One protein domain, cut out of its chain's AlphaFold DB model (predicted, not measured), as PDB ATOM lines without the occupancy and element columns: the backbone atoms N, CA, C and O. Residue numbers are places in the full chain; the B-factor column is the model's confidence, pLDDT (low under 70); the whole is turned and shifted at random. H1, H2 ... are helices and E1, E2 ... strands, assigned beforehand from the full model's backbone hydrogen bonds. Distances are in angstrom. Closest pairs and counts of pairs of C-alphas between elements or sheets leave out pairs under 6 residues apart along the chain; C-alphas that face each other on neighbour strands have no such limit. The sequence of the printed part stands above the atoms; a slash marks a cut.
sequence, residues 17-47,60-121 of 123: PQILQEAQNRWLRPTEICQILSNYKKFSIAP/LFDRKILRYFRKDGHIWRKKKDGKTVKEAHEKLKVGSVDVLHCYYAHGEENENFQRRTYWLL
ATOM      1  N   PRO A  17     151.061 155.498 180.579       91.50
ATOM      2  CA  PRO A  17     151.485 154.660 181.700       91.50
ATOM      3  C   PRO A  17     152.690 153.776 181.364       91.50
ATOM      4  O   PRO A  17     153.606 153.650 182.175       91.50
ATOM      5  N   GLN A  18     152.733 153.222 180.148       93.12
ATOM      6  CA  GLN A  18     153.859 152.413 179.685       93.12
ATOM      7  C   GLN A  18     155.127 153.264 179.558       93.12
ATOM      8  O   GLN A  18     156.186 152.852 180.023       93.12
ATOM      9  N   ILE A  19     155.024 154.475 179.002       93.62
ATOM     10  CA  ILE A  19     156.159 155.408 178.915       93.62
ATOM     11  C   ILE A  19     156.725 155.710 180.311       93.62
ATOM     12  O   ILE A  19     157.941 155.701 180.501       93.62
ATOM     13  N   LEU A  20     155.863 155.953 181.301       92.00
ATOM     14  CA  LEU A  20     156.297 156.230 182.674       92.00
ATOM     15  C   LEU A  20     156.995 155.026 183.323       92.00
ATOM     16  O   LEU A  20     157.967 155.210 184.054       92.00
ATOM     17  N   GLN A  21     156.549 153.804 183.031       93.12
ATOM     18  CA  GLN A  21     157.207 152.579 183.493       93.12
ATOM     19  C   GLN A  21     158.579 152.377 182.829       93.12
ATOM     20  O   GLN A  21     159.557 152.026 183.490       93.12
ATOM     21  N   GLU A  22     158.679 152.631 181.526       94.62
ATOM     22  CA  GLU A  22     159.933 152.527 180.774       94.62
ATOM     23  C   GLU A  22     160.981 153.538 181.258       94.62
ATOM     24  O   GLU A  22     162.166 153.204 181.338       94.62
ATOM     25  N   ALA A  23     160.553 154.742 181.655       93.38
ATOM     26  CA  ALA A  23     161.434 155.793 182.169       93.38
ATOM     27  C   ALA A  23     162.234 155.369 183.414       93.38
ATOM     28  O   ALA A  23     163.326 155.887 183.645       93.38
ATOM     29  N   GLN A  24     161.724 154.408 184.192       93.31
ATOM     30  CA  GLN A  24     162.423 153.877 185.366       93.31
ATOM     31  C   GLN A  24     163.604 152.971 184.998       93.31
ATOM     32  O   GLN A  24     164.530 152.816 185.789       93.31
ATOM     33  N   ASN A  25     163.581 152.381 183.801       92.94
ATOM     34  CA  ASN A  25     164.494 151.309 183.406       92.94
ATOM     35  C   ASN A  25     165.445 151.719 182.273       92.94
ATOM     36  O   ASN A  25     166.516 151.132 182.121       92.94
ATOM     37  N   ARG A  26     165.078 152.723 181.467       94.94
ATOM     38  CA  ARG A  26     165.902 153.219 180.359       94.94
ATOM     39  C   ARG A  26     165.613 154.678 180.025       94.94
ATOM     40  O   ARG A  26     164.585 155.245 180.385       94.94
ATOM     41  N   TRP A  27     166.490 155.261 179.216       95.44
ATOM     42  CA  TRP A  27     166.197 156.530 178.562       95.44
ATOM     43  C   TRP A  27     165.010 156.400 177.601       95.44
ATOM     44  O   TRP A  27     164.928 155.466 176.792       95.44
ATOM     45  N   LEU A  28     164.115 157.380 177.670       96.12
ATOM     46  CA  LEU A  28     163.009 157.518 176.734       96.12
ATOM     47  C   LEU A  28     163.511 157.941 175.348       96.12
ATOM     48  O   LEU A  28     164.462 158.716 175.209       96.12
ATOM     49  N   ARG A  29     162.853 157.416 174.319       96.00
ATOM     50  CA  ARG A  29     163.075 157.743 172.910       96.00
ATOM     51  C   ARG A  29     162.485 159.124 172.601       96.00
ATOM     52  O   ARG A  29     161.527 159.533 173.258       96.00
ATOM     53  N   PRO A  30     162.973 159.824 171.560       96.38
ATOM     54  CA  PRO A  30     162.433 161.128 171.170       96.38
ATOM     55  C   PRO A  30     160.910 161.139 170.979       96.38
ATOM     56  O   PRO A  30     160.243 162.055 171.446       96.38
ATOM     57  N   THR A  31     160.340 160.090 170.377       95.06
ATOM     58  CA  THR A  31     158.886 159.950 170.185       95.06
ATOM     59  C   THR A  31     158.111 159.904 171.502       95.06
ATOM     60  O   THR A  31     157.071 160.547 171.623       95.06
ATOM     61  N   GLU A  32     158.629 159.195 172.507       96.12
ATOM     62  CA  GLU A  32     158.018 159.071 173.838       96.12
ATOM     63  C   GLU A  32     158.076 160.408 174.594       96.12
ATOM     64  O   GLU A  32     157.095 160.829 175.208       96.12
ATOM     65  N   ILE A  33     159.202 161.126 174.487       97.00
ATOM     66  CA  ILE A  33     159.351 162.478 175.042       97.00
ATOM     67  C   ILE A  33     158.372 163.455 174.382       97.00
ATOM     68  O   ILE A  33     157.693 164.204 175.087       97.00
ATOM     69  N   CYS A  34     158.256 163.438 173.051       95.31
ATOM     70  CA  CYS A  34     157.273 164.251 172.335       95.31
ATOM     71  C   CYS A  34     155.851 163.946 172.810       95.31
ATOM     72  O   CYS A  34     155.083 164.870 173.053       95.31
ATOM     73  N   GLN A  35     155.510 162.674 173.020       94.06
ATOM     74  CA  GLN A  35     154.188 162.295 173.506       94.06
ATOM     75  C   GLN A  35     153.888 162.867 174.896       94.06
ATOM     76  O   GLN A  35     152.788 163.384 175.096       94.06
ATOM     77  N   ILE A  36     154.854 162.853 175.823       95.25
ATOM     78  CA  ILE A  36     154.716 163.514 177.132       95.25
ATOM     79  C   ILE A  36     154.509 165.023 176.950       95.25
ATOM     80  O   ILE A  36     153.536 165.575 177.462       95.25
ATOM     81  N   LEU A  37     155.387 165.689 176.193       95.31
ATOM     82  CA  LEU A  37     155.364 167.146 176.036       95.31
ATOM     83  C   LEU A  37     154.109 167.646 175.306       95.31
ATOM     84  O   LEU A  37     153.532 168.646 175.717       95.31
ATOM     85  N   SER A  38     153.629 166.944 174.279       93.44
ATOM     86  CA  SER A  38     152.382 167.286 173.575       93.44
ATOM     87  C   SER A  38     151.131 167.007 174.414       93.44
ATOM     88  O   SER A  38     150.088 167.616 174.185       93.44
ATOM     89  N   ASN A  39     151.223 166.120 175.409       94.06
ATOM     90  CA  ASN A  39     150.132 165.794 176.327       94.06
ATOM     91  C   ASN A  39     150.344 166.381 177.729       94.06
ATOM     92  O   ASN A  39     149.719 165.907 178.674       94.06
ATOM     93  N   TYR A  40     151.176 167.418 177.877       93.62
ATOM     94  CA  TYR A  40     151.594 167.980 179.170       93.62
ATOM     95  C   TYR A  40     150.432 168.268 180.141       93.62
ATOM     96  O   TYR A  40     150.584 168.108 181.345       93.62
ATOM     97  N   LYS A  41     149.246 168.626 179.626       93.50
ATOM     98  CA  LYS A  41     148.022 168.876 180.413       93.50
ATOM     99  C   LYS A  41     147.507 167.653 181.187       93.50
ATOM    100  O   LYS A  41     146.713 167.817 182.103       93.50
ATOM    101  N   LYS A  42     147.923 166.443 180.805       91.31
ATOM    102  CA  LYS A  42     147.586 165.184 181.491       91.31
ATOM    103  C   LYS A  42     148.532 164.874 182.656       91.31
ATOM    104  O   LYS A  42     148.332 163.878 183.341       91.31
ATOM    105  N   PHE A  43     149.562 165.691 182.861       91.81
ATOM    106  CA  PHE A  43     150.587 165.484 183.875       91.81
ATOM    107  C   PHE A  43     150.545 166.600 184.915       91.81
ATOM    108  O   PHE A  43     150.207 167.748 184.618       91.81
ATOM    109  N   SER A  44     150.950 166.271 186.137       93.75
ATOM    110  CA  SER A  44     151.226 167.276 187.158       93.75
ATOM    111  C   SER A  44     152.486 168.059 186.790       93.75
ATOM    112  O   SER A  44     153.535 167.474 186.517       93.75
ATOM    113  N   ILE A  45     152.386 169.387 186.806       96.69
ATOM    114  CA  ILE A  45     153.542 170.275 186.664       96.69
ATOM    115  C   ILE A  45     154.188 170.432 188.038       96.69
ATOM    116  O   ILE A  45     153.529 170.849 188.990       96.69
ATOM    117  N   ALA A  46     155.468 170.094 188.144       97.38
ATOM    118  CA  ALA A  46     156.219 170.236 189.379       97.38
ATOM    119  C   ALA A  46     156.398 171.732 189.713       97.38
ATOM    120  O   ALA A  46     156.908 172.485 188.874       97.38
ATOM    121  N   PRO A  47     155.987 172.179 190.916       96.62
ATOM    122  CA  PRO A  47     156.042 173.591 191.291       96.62
ATOM    123  C   PRO A  47     157.455 174.048 191.683       96.62
ATOM    124  O   PRO A  47     157.747 175.241 191.662       96.62
ATOM    125  N   LEU A  60     158.063 167.245 185.047       97.38
ATOM    126  CA  LEU A  60     157.617 168.193 184.042       97.38
ATOM    127  C   LEU A  60     157.501 169.573 184.685       97.38
ATOM    128  O   LEU A  60     156.896 169.714 185.744       97.38
ATOM    129  N   PHE A  61     158.078 170.587 184.046       97.44
ATOM    130  CA  PHE A  61     158.148 171.945 184.581       97.44
ATOM    131  C   PHE A  61     157.621 172.952 183.565       97.44
ATOM    132  O   PHE A  61     157.892 172.831 182.368       97.44
ATOM    133  N   ASP A  62     156.969 174.008 184.047       96.06
ATOM    134  CA  ASP A  62     156.814 175.229 183.261       96.06
ATOM    135  C   ASP A  62     158.092 176.071 183.391       96.06
ATOM    136  O   ASP A  62     158.357 176.690 184.423       96.06
ATOM    137  N   ARG A  63     158.893 176.112 182.320       93.62
ATOM    138  CA  ARG A  63     160.167 176.849 182.284       93.62
ATOM    139  C   ARG A  63     160.016 178.366 182.447       93.62
ATOM    140  O   ARG A  63     160.987 179.026 182.816       93.62
ATOM    141  N   LYS A  64     158.844 178.931 182.129       93.12
ATOM    142  CA  LYS A  64     158.580 180.374 182.268       93.12
ATOM    143  C   LYS A  64     158.368 180.739 183.734       93.12
ATOM    144  O   LYS A  64     158.808 181.809 184.154       93.12
ATOM    145  N   ILE A  65     157.754 179.830 184.491       96.50
ATOM    146  CA  ILE A  65     157.477 179.983 185.921       96.50
ATOM    147  C   ILE A  65     158.706 179.577 186.746       96.50
ATOM    148  O   ILE A  65     159.235 180.380 187.513       96.50
ATOM    149  N   LEU A  66     159.228 178.364 186.543       96.81
ATOM    150  CA  LEU A  66     160.327 177.812 187.332       96.81
ATOM    151  C   LEU A  66     161.661 177.881 186.578       96.81
ATOM    152  O   LEU A  66     162.176 176.883 186.087       96.81
ATOM    153  N   ARG A  67     162.278 179.066 186.514       95.25
ATOM    154  CA  ARG A  67     163.535 179.290 185.759       95.25
ATOM    155  C   ARG A  67     164.725 178.445 186.237       95.25
ATOM    156  O   ARG A  67     165.631 178.156 185.456       95.25
ATOM    157  N   TYR A  68     164.733 178.049 187.511       95.56
ATOM    158  CA  TYR A  68     165.825 177.300 188.145       95.56
ATOM    159  C   TYR A  68     165.511 175.811 188.355       95.56
ATOM    160  O   TYR A  68     166.103 175.189 189.231       95.56
ATOM    161  N   PHE A  69     164.635 175.221 187.536       96.62
ATOM    162  CA  PHE A  69     164.219 173.810 187.619       96.62
ATOM    163  C   PHE A  69     165.374 172.783 187.608       96.62
ATOM    164  O   PHE A  69     165.206 171.653 188.046       96.62
ATOM    165  N   ARG A  70     166.568 173.176 187.138       96.31
ATOM    166  CA  ARG A  70     167.796 172.357 187.151       96.31
ATOM    167  C   ARG A  70     168.562 172.365 188.479       96.31
ATOM    168  O   ARG A  70     169.571 171.666 188.573       96.31
ATOM    169  N   LYS A  71     168.161 173.172 189.471       96.50
ATOM    170  CA  LYS A  71     168.777 173.195 190.811       96.50
ATOM    171  C   LYS A  71     168.271 172.017 191.643       96.50
ATOM    172  O   LYS A  71     167.607 172.205 192.651       96.50
ATOM    173  N   ASP A  72     168.596 170.813 191.194       96.88
ATOM    174  CA  ASP A  72     168.066 169.559 191.727       96.88
ATOM    175  C   ASP A  72     168.892 168.958 192.878       96.88
ATOM    176  O   ASP A  72     168.752 167.787 193.213       96.88
ATOM    177  N   GLY A  73     169.805 169.731 193.470       96.69
ATOM    178  CA  GLY A  73     170.630 169.303 194.607       96.69
ATOM    179  C   GLY A  73     171.746 168.298 194.284       96.69
ATOM    180  O   GLY A  73     172.568 168.017 195.165       96.69
ATOM    181  N   HIS A  74     171.815 167.778 193.056       97.19
ATOM    182  CA  HIS A  74     172.913 166.923 192.596       97.19
ATOM    183  C   HIS A  74     174.167 167.739 192.264       97.19
ATOM    184  O   HIS A  74     174.093 168.908 191.871       97.19
ATOM    185  N   ILE A  75     175.338 167.113 192.408       96.31
ATOM    186  CA  ILE A  75     176.619 167.705 192.010       96.31
ATOM    187  C   ILE A  75     176.923 167.262 190.580       96.31
ATOM    188  O   ILE A  75     177.272 166.111 190.316       96.31
ATOM    189  N   TRP A  76     176.761 168.197 189.651       97.50
ATOM    190  CA  TRP A  76     177.017 167.992 188.230       97.50
ATOM    191  C   TRP A  76     178.434 168.404 187.863       97.50
ATOM    192  O   TRP A  76     178.951 169.387 188.406       97.50
ATOM    193  N   ARG A  77     179.008 167.720 186.867       97.19
ATOM    194  CA  ARG A  77     180.312 168.082 186.318       97.19
ATOM    195  C   ARG A  77     180.355 169.521 185.896       97.19
ATOM    196  O   ARG A  77     179.434 170.009 185.241       97.19
ATOM    197  N   LYS A  78     181.456 170.185 186.218       96.81
ATOM    198  CA  LYS A  78     181.672 171.581 185.849       96.81
ATOM    199  C   LYS A  78     182.662 171.721 184.699       96.81
ATOM    200  O   LYS A  78     183.439 170.821 184.382       96.81
ATOM    201  N   LYS A  79     182.599 172.864 184.021       96.44
ATOM    202  CA  LYS A  79     183.612 173.306 183.062       96.44
ATOM    203  C   LYS A  79     184.930 173.558 183.800       96.44
ATOM    204  O   LYS A  79     184.971 173.602 185.027       96.44
ATOM    205  N   LYS A  80     186.011 173.774 183.042       95.38
ATOM    206  CA  LYS A  80     187.352 174.052 183.596       95.38
ATOM    207  C   LYS A  80     187.378 175.248 184.561       95.38
ATOM    208  O   LYS A  80     188.252 175.312 185.411       95.38
ATOM    209  N   ASP A  81     186.419 176.167 184.441       93.56
ATOM    210  CA  ASP A  81     186.253 177.312 185.342       93.56
ATOM    211  C   ASP A  81     185.728 176.956 186.749       93.56
ATOM    212  O   ASP A  81     185.702 177.825 187.620       93.56
ATOM    213  N   GLY A  82     185.276 175.718 186.981       93.56
ATOM    214  CA  GLY A  82     184.725 175.263 188.262       93.56
ATOM    215  C   GLY A  82     183.397 175.921 188.666       93.56
ATOM    216  O   GLY A  82     182.907 175.701 189.779       93.56
ATOM    217  N   LYS A  83     182.784 176.716 187.783       92.06
ATOM    218  CA  LYS A  83     181.568 177.499 188.055       92.06
ATOM    219  C   LYS A  83     180.376 176.983 187.267       92.06
ATOM    220  O   LYS A  83     179.304 176.791 187.838       92.06
ATOM    221  N   THR A  84     180.545 176.755 185.970       94.38
ATOM    222  CA  THR A  84     179.434 176.407 185.079       94.38
ATOM    223  C   THR A  84     179.313 174.899 184.928       94.38
ATOM    224  O   THR A  84     180.311 174.229 184.691       94.38
ATOM    225  N   VAL A  85     178.096 174.353 185.009       96.56
ATOM    226  CA  VAL A  85     177.847 172.935 184.700       96.56
ATOM    227  C   VAL A  85     178.232 172.647 183.244       96.56
ATOM    228  O   VAL A  85     177.911 173.410 182.330       96.56
ATOM    229  N   LYS A  86     178.951 171.549 183.025       96.56
ATOM    230  CA  LYS A  86     179.298 171.032 181.706       96.56
ATOM    231  C   LYS A  86     178.084 170.295 181.142       96.56
ATOM    232  O   LYS A  86     177.930 169.094 181.335       96.56
ATOM    233  N   GLU A  87     177.232 171.051 180.464       96.06
ATOM    234  CA  GLU A  87     176.036 170.553 179.788       96.06
ATOM    235  C   GLU A  87     176.285 170.510 178.270       96.06
ATOM    236  O   GLU A  87     176.771 171.486 177.694       96.06
ATOM    237  N   ALA A  88     176.017 169.368 177.635       97.12
ATOM    238  CA  ALA A  88     176.032 169.235 176.178       97.12
ATOM    239  C   ALA A  88     174.635 169.525 175.625       97.12
ATOM    240  O   ALA A  88     173.643 169.132 176.234       97.12
ATOM    241  N   HIS A  89     174.553 170.226 174.495       97.38
ATOM    242  CA  HIS A  89     173.284 170.632 173.893       97.38
ATOM    243  C   HIS A  89     173.127 169.967 172.527       97.38
ATOM    244  O   HIS A  89     173.935 170.197 171.630       97.38
ATOM    245  N   GLU A  90     172.067 169.189 172.364       97.44
ATOM    246  CA  GLU A  90     171.753 168.460 171.139       97.44
ATOM    247  C   GLU A  90     170.345 168.795 170.638       97.44
ATOM    248  O   GLU A  90     169.486 169.273 171.390       97.44
ATOM    249  N   LYS A  91     170.104 168.523 169.353       97.56
ATOM    250  CA  LYS A  91     168.763 168.440 168.775       97.56
ATOM    251  C   LYS A  91     168.456 166.979 168.476       97.56
ATOM    252  O   LYS A  91     169.298 166.286 167.911       97.56
ATOM    253  N   LEU A  92     167.276 166.512 168.874       96.88
ATOM    254  CA  LEU A  92     166.848 165.137 168.634       96.88
ATOM    255  C   LEU A  92     165.762 165.088 167.570       96.88
ATOM    256  O   LEU A  92     164.846 165.918 167.553       96.88
ATOM    257  N   LYS A  93     165.862 164.062 166.724       95.94
ATOM    258  CA  LYS A  93     164.948 163.827 165.613       95.94
ATOM    259  C   LYS A  93     163.826 162.869 165.972       95.94
ATOM    260  O   LYS A  93     164.030 161.895 166.695       95.94
ATOM    261  N   VAL A  94     162.663 163.110 165.380       92.88
ATOM    262  CA  VAL A  94     161.597 162.120 165.222       92.88
ATOM    263  C   VAL A  94     161.429 161.892 163.725       92.88
ATOM    264  O   VAL A  94     161.149 162.818 162.966       92.88
ATOM    265  N   GLY A  95     161.689 160.661 163.282       91.25
ATOM    266  CA  GLY A  95     161.896 160.388 161.862       91.25
ATOM    267  C   GLY A  95     163.123 161.145 161.343       91.25
ATOM    268  O   GLY A  95     164.226 160.975 161.861       91.25
ATOM    269  N   SER A  96     162.938 161.989 160.332       92.75
ATOM    270  CA  SER A  96     164.003 162.789 159.709       92.75
ATOM    271  C   SER A  96     164.088 164.236 160.214       92.75
ATOM    272  O   SER A  96     165.031 164.947 159.848       92.75
ATOM    273  N   VAL A  97     163.143 164.667 161.056       94.56
ATOM    274  CA  VAL A  97     162.938 166.070 161.441       94.56
ATOM    275  C   VAL A  97     163.422 166.304 162.866       94.56
ATOM    276  O   VAL A  97     163.078 165.538 163.764       94.56
ATOM    277  N   ASP A  98     164.216 167.356 163.078       96.75
ATOM    278  CA  ASP A  98     164.581 167.814 164.421       96.75
ATOM    279  C   ASP A  98     163.329 168.343 165.127       96.75
ATOM    280  O   ASP A  98     162.647 169.215 164.596       96.75
ATOM    281  N   VAL A  99     163.036 167.844 166.329       97.06
ATOM    282  CA  VAL A  99     161.811 168.211 167.071       97.06
ATOM    283  C   VAL A  99     162.053 168.606 168.526       97.06
ATOM    284  O   VAL A  99     161.216 169.275 169.127       97.06
ATOM    285  N   LEU A 100     163.180 168.207 169.116       98.00
ATOM    286  CA  LEU A 100     163.479 168.448 170.527       98.00
ATOM    287  C   LEU A 100     164.845 169.097 170.681       98.00
ATOM    288  O   LEU A 100     165.816 168.652 170.076       98.00
ATOM    289  N   HIS A 101     164.947 170.059 171.588       98.12
ATOM    290  CA  HIS A 101     166.204 170.325 172.270       98.12
ATOM    291  C   HIS A 101     166.431 169.271 173.358       98.12
ATOM    292  O   HIS A 101     165.494 168.906 174.070       98.12
ATOM    293  N   CYS A 102     167.673 168.813 173.515       98.12
ATOM    294  CA  CYS A 102     168.097 167.928 174.594       98.12
ATOM    295  C   CYS A 102     169.381 168.449 175.232       98.12
ATOM    296  O   CYS A 102     170.385 168.650 174.553       98.12
ATOM    297  N   TYR A 103     169.346 168.675 176.539       97.88
ATOM    298  CA  TYR A 103     170.510 169.064 177.326       97.88
ATOM    299  C   TYR A 103     170.968 167.877 178.175       97.88
ATOM    300  O   TYR A 103     170.144 167.267 178.859       97.88
ATOM    301  N   TYR A 104     172.263 167.559 178.122       97.12
ATOM    302  CA  TYR A 104     172.879 166.399 178.767       97.12
ATOM    303  C   TYR A 104     173.890 166.818 179.832       97.12
ATOM    304  O   TYR A 104     174.854 167.518 179.522       97.12
ATOM    305  N   ALA A 105     173.707 166.357 181.066       97.56
ATOM    306  CA  ALA A 105     174.640 166.587 182.166       97.56
ATOM    307  C   ALA A 105     175.077 165.262 182.803       97.56
ATOM    308  O   ALA A 105     174.279 164.335 182.940       97.56
ATOM    309  N   HIS A 106     176.340 165.202 183.229       97.56
ATOM    310  CA  HIS A 106     176.920 164.065 183.946       97.56
ATOM    311  C   HIS A 106     177.182 164.431 185.403       97.56
ATOM    312  O   HIS A 106     177.639 165.542 185.684       97.56
ATOM    313  N   GLY A 107     176.926 163.498 186.317       96.94
ATOM    314  CA  GLY A 107     177.308 163.613 187.718       96.94
ATOM    315  C   GLY A 107     178.824 163.737 187.866       96.94
ATOM    316  O   GLY A 107     179.587 163.185 187.062       96.94
ATOM    317  N   GLU A 108     179.252 164.503 188.870       96.00
ATOM    318  CA  GLU A 108     180.669 164.677 189.215       96.00
ATOM    319  C   GLU A 108     181.272 163.361 189.716       96.00
ATOM    320  O   GLU A 108     182.282 162.908 189.191       96.00
ATOM    321  N   GLU A 109     180.614 162.719 190.684       93.44
ATOM    322  CA  GLU A 109     181.142 161.531 191.370       93.44
ATOM    323  C   GLU A 109     180.902 160.226 190.597       93.44
ATOM    324  O   GLU A 109     181.738 159.327 190.612       93.44
ATOM    325  N   ASN A 110     179.758 160.108 189.916       92.50
ATOM    326  CA  ASN A 110     179.362 158.900 189.196       92.50
ATOM    327  C   ASN A 110     179.109 159.218 187.723       92.50
ATOM    328  O   ASN A 110     178.154 159.916 187.380       92.50
ATOM    329  N   GLU A 111     179.931 158.652 186.840       88.19
ATOM    330  CA  GLU A 111     179.833 158.887 185.399       88.19
ATOM    331  C   GLU A 111     178.568 158.326 184.754       88.19
ATOM    332  O   GLU A 111     178.085 158.878 183.762       88.19
ATOM    333  N   ASN A 112     178.006 157.276 185.348       91.69
ATOM    334  CA  ASN A 112     176.771 156.661 184.886       91.69
ATOM    335  C   ASN A 112     175.539 157.450 185.342       91.69
ATOM    336  O   ASN A 112     174.470 157.311 184.743       91.69
ATOM    337  N   PHE A 113     175.677 158.306 186.362       95.19
ATOM    338  CA  PHE A 113     174.596 159.160 186.832       95.19
ATOM    339  C   PHE A 113     174.475 160.402 185.952       95.19
ATOM    340  O   PHE A 113     175.384 161.227 185.872       95.19
ATOM    341  N   GLN A 114     173.363 160.512 185.236       96.38
ATOM    342  CA  GLN A 114     173.210 161.463 184.141       96.38
ATOM    343  C   GLN A 114     171.804 162.061 184.166       96.38
ATOM    344  O   GLN A 114     170.855 161.428 184.626       96.38
ATOM    345  N   ARG A 115     171.663 163.281 183.646       97.56
ATOM    346  CA  ARG A 115     170.374 163.965 183.496       97.56
ATOM    347  C   ARG A 115     170.193 164.427 182.064       97.56
ATOM    348  O   ARG A 115     171.094 165.029 181.481       97.56
ATOM    349  N   ARG A 116     168.983 164.209 181.546       97.75
ATOM    350  CA  ARG A 116     168.495 164.803 180.303       97.75
ATOM    351  C   ARG A 116     167.373 165.787 180.582       97.75
ATOM    352  O   ARG A 116     166.463 165.494 181.350       97.75
ATOM    353  N   THR A 117     167.429 166.949 179.951       97.81
ATOM    354  CA  THR A 117     166.328 167.919 179.918       97.81
ATOM    355  C   THR A 117     165.885 168.110 178.480       97.81
ATOM    356  O   THR A 117     166.735 168.218 177.600       97.81
ATOM    357  N   TYR A 118     164.574 168.190 178.248       98.00
ATOM    358  CA  TYR A 118     164.002 168.319 176.911       98.00
ATOM    359  C   TYR A 118     162.989 169.461 176.824       98.00
ATOM    360  O   TYR A 118     162.305 169.760 177.802       98.00
ATOM    361  N   TRP A 119     162.866 170.064 175.644       97.31
ATOM    362  CA  TRP A 119     161.702 170.861 175.239       97.31
ATOM    363  C   TRP A 119     161.542 170.795 173.722       97.31
ATOM    364  O   TRP A 119     162.513 170.548 173.005       97.31
ATOM    365  N   LEU A 120     160.315 171.003 173.245       96.12
ATOM    366  CA  LEU A 120     160.024 171.068 171.815       96.12
ATOM    367  C   LEU A 120     160.771 172.246 171.182       96.12
ATOM    368  O   LEU A 120     160.898 173.307 171.798       96.12
ATOM    369  N   LEU A 121     161.272 172.046 169.967       94.19
ATOM    370  CA  LEU A 121     161.682 173.158 169.118       94.19
ATOM    371  C   LEU A 121     160.430 173.996 168.831       94.19
ATOM    372  O   LEU A 121     159.394 173.447 168.466       94.19
TER     373      LEU A 121
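This is residues 17 to 47 and 60 to 121 of the 123 residues of the protein "CG-1 domain-containing protein" of Aegilops tauschii subsp. strangulata (UniProt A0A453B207). A strongly twisted sheet of three strands has one short helix, H2, packed across one face near the end where E1 finishes, with H1 beyond that helix and off the sheet. A long stretch with no named element, residues 60 to 86, arches past the E3 edge to the far end of the sheet, where E1 begins. The printed part has 93 residues, in the order H1 H2 E1 E2 E3; the class is mixed, helices and strands, with under half of the residues in named elements. The sheet's order is E1 - E2 - E3, antiparallel; the whole is compact, with a radius of gyration of the C-alphas of 14.3 A and spans of 38 by 32 by 26 A.

Find C-alpha 87 at (176.036, 170.553, 179.788); from there E1, residues 87 to 94, runs 22.2 A. E2, residues 97 to 106, covers 26.6 A and bends by 53 degrees at residue 100. E3, residues 114 to 120, runs 20.4 A to C-alpha 120 at (160.024, 171.068, 171.815). Look back for H2, residues 30 to 38, 12.0 A, and H1, residues 17 to 23, 10.0 A.

The strands form a meander, each the antiparallel neighbour of the one before. In the hairpin E1 and E2, look at N 90 and O 102, 2.8 A; in the hairpin E2 and E3, at N 103 and O 117, 2.9 A. H2 is on the sheet at a height of 7.5 A, across the strands at 84 degrees to E2 on the local plane; its closest C-alphas to E1 are Thr 31 and Val 94, 6.1 A apart. H1 is close to H2 but not clearly touching, the closest C-alphas being Ile 19 and Glu 32, 6.5 A. H1 is apart from the three strands. In H1 and H2 every O i to N i+4 pair is within hydrogen-bond range.

The C-alphas of Pro 17 and Asp 81 are the two farthest apart, 41.7 A. Residues 48 to 59 are not printed, and C-alphas 47 and 60 stand 9.2 A apart across the cut. Of the links that are printed whole, none is long. No printed residue is under 70 in pLDDT.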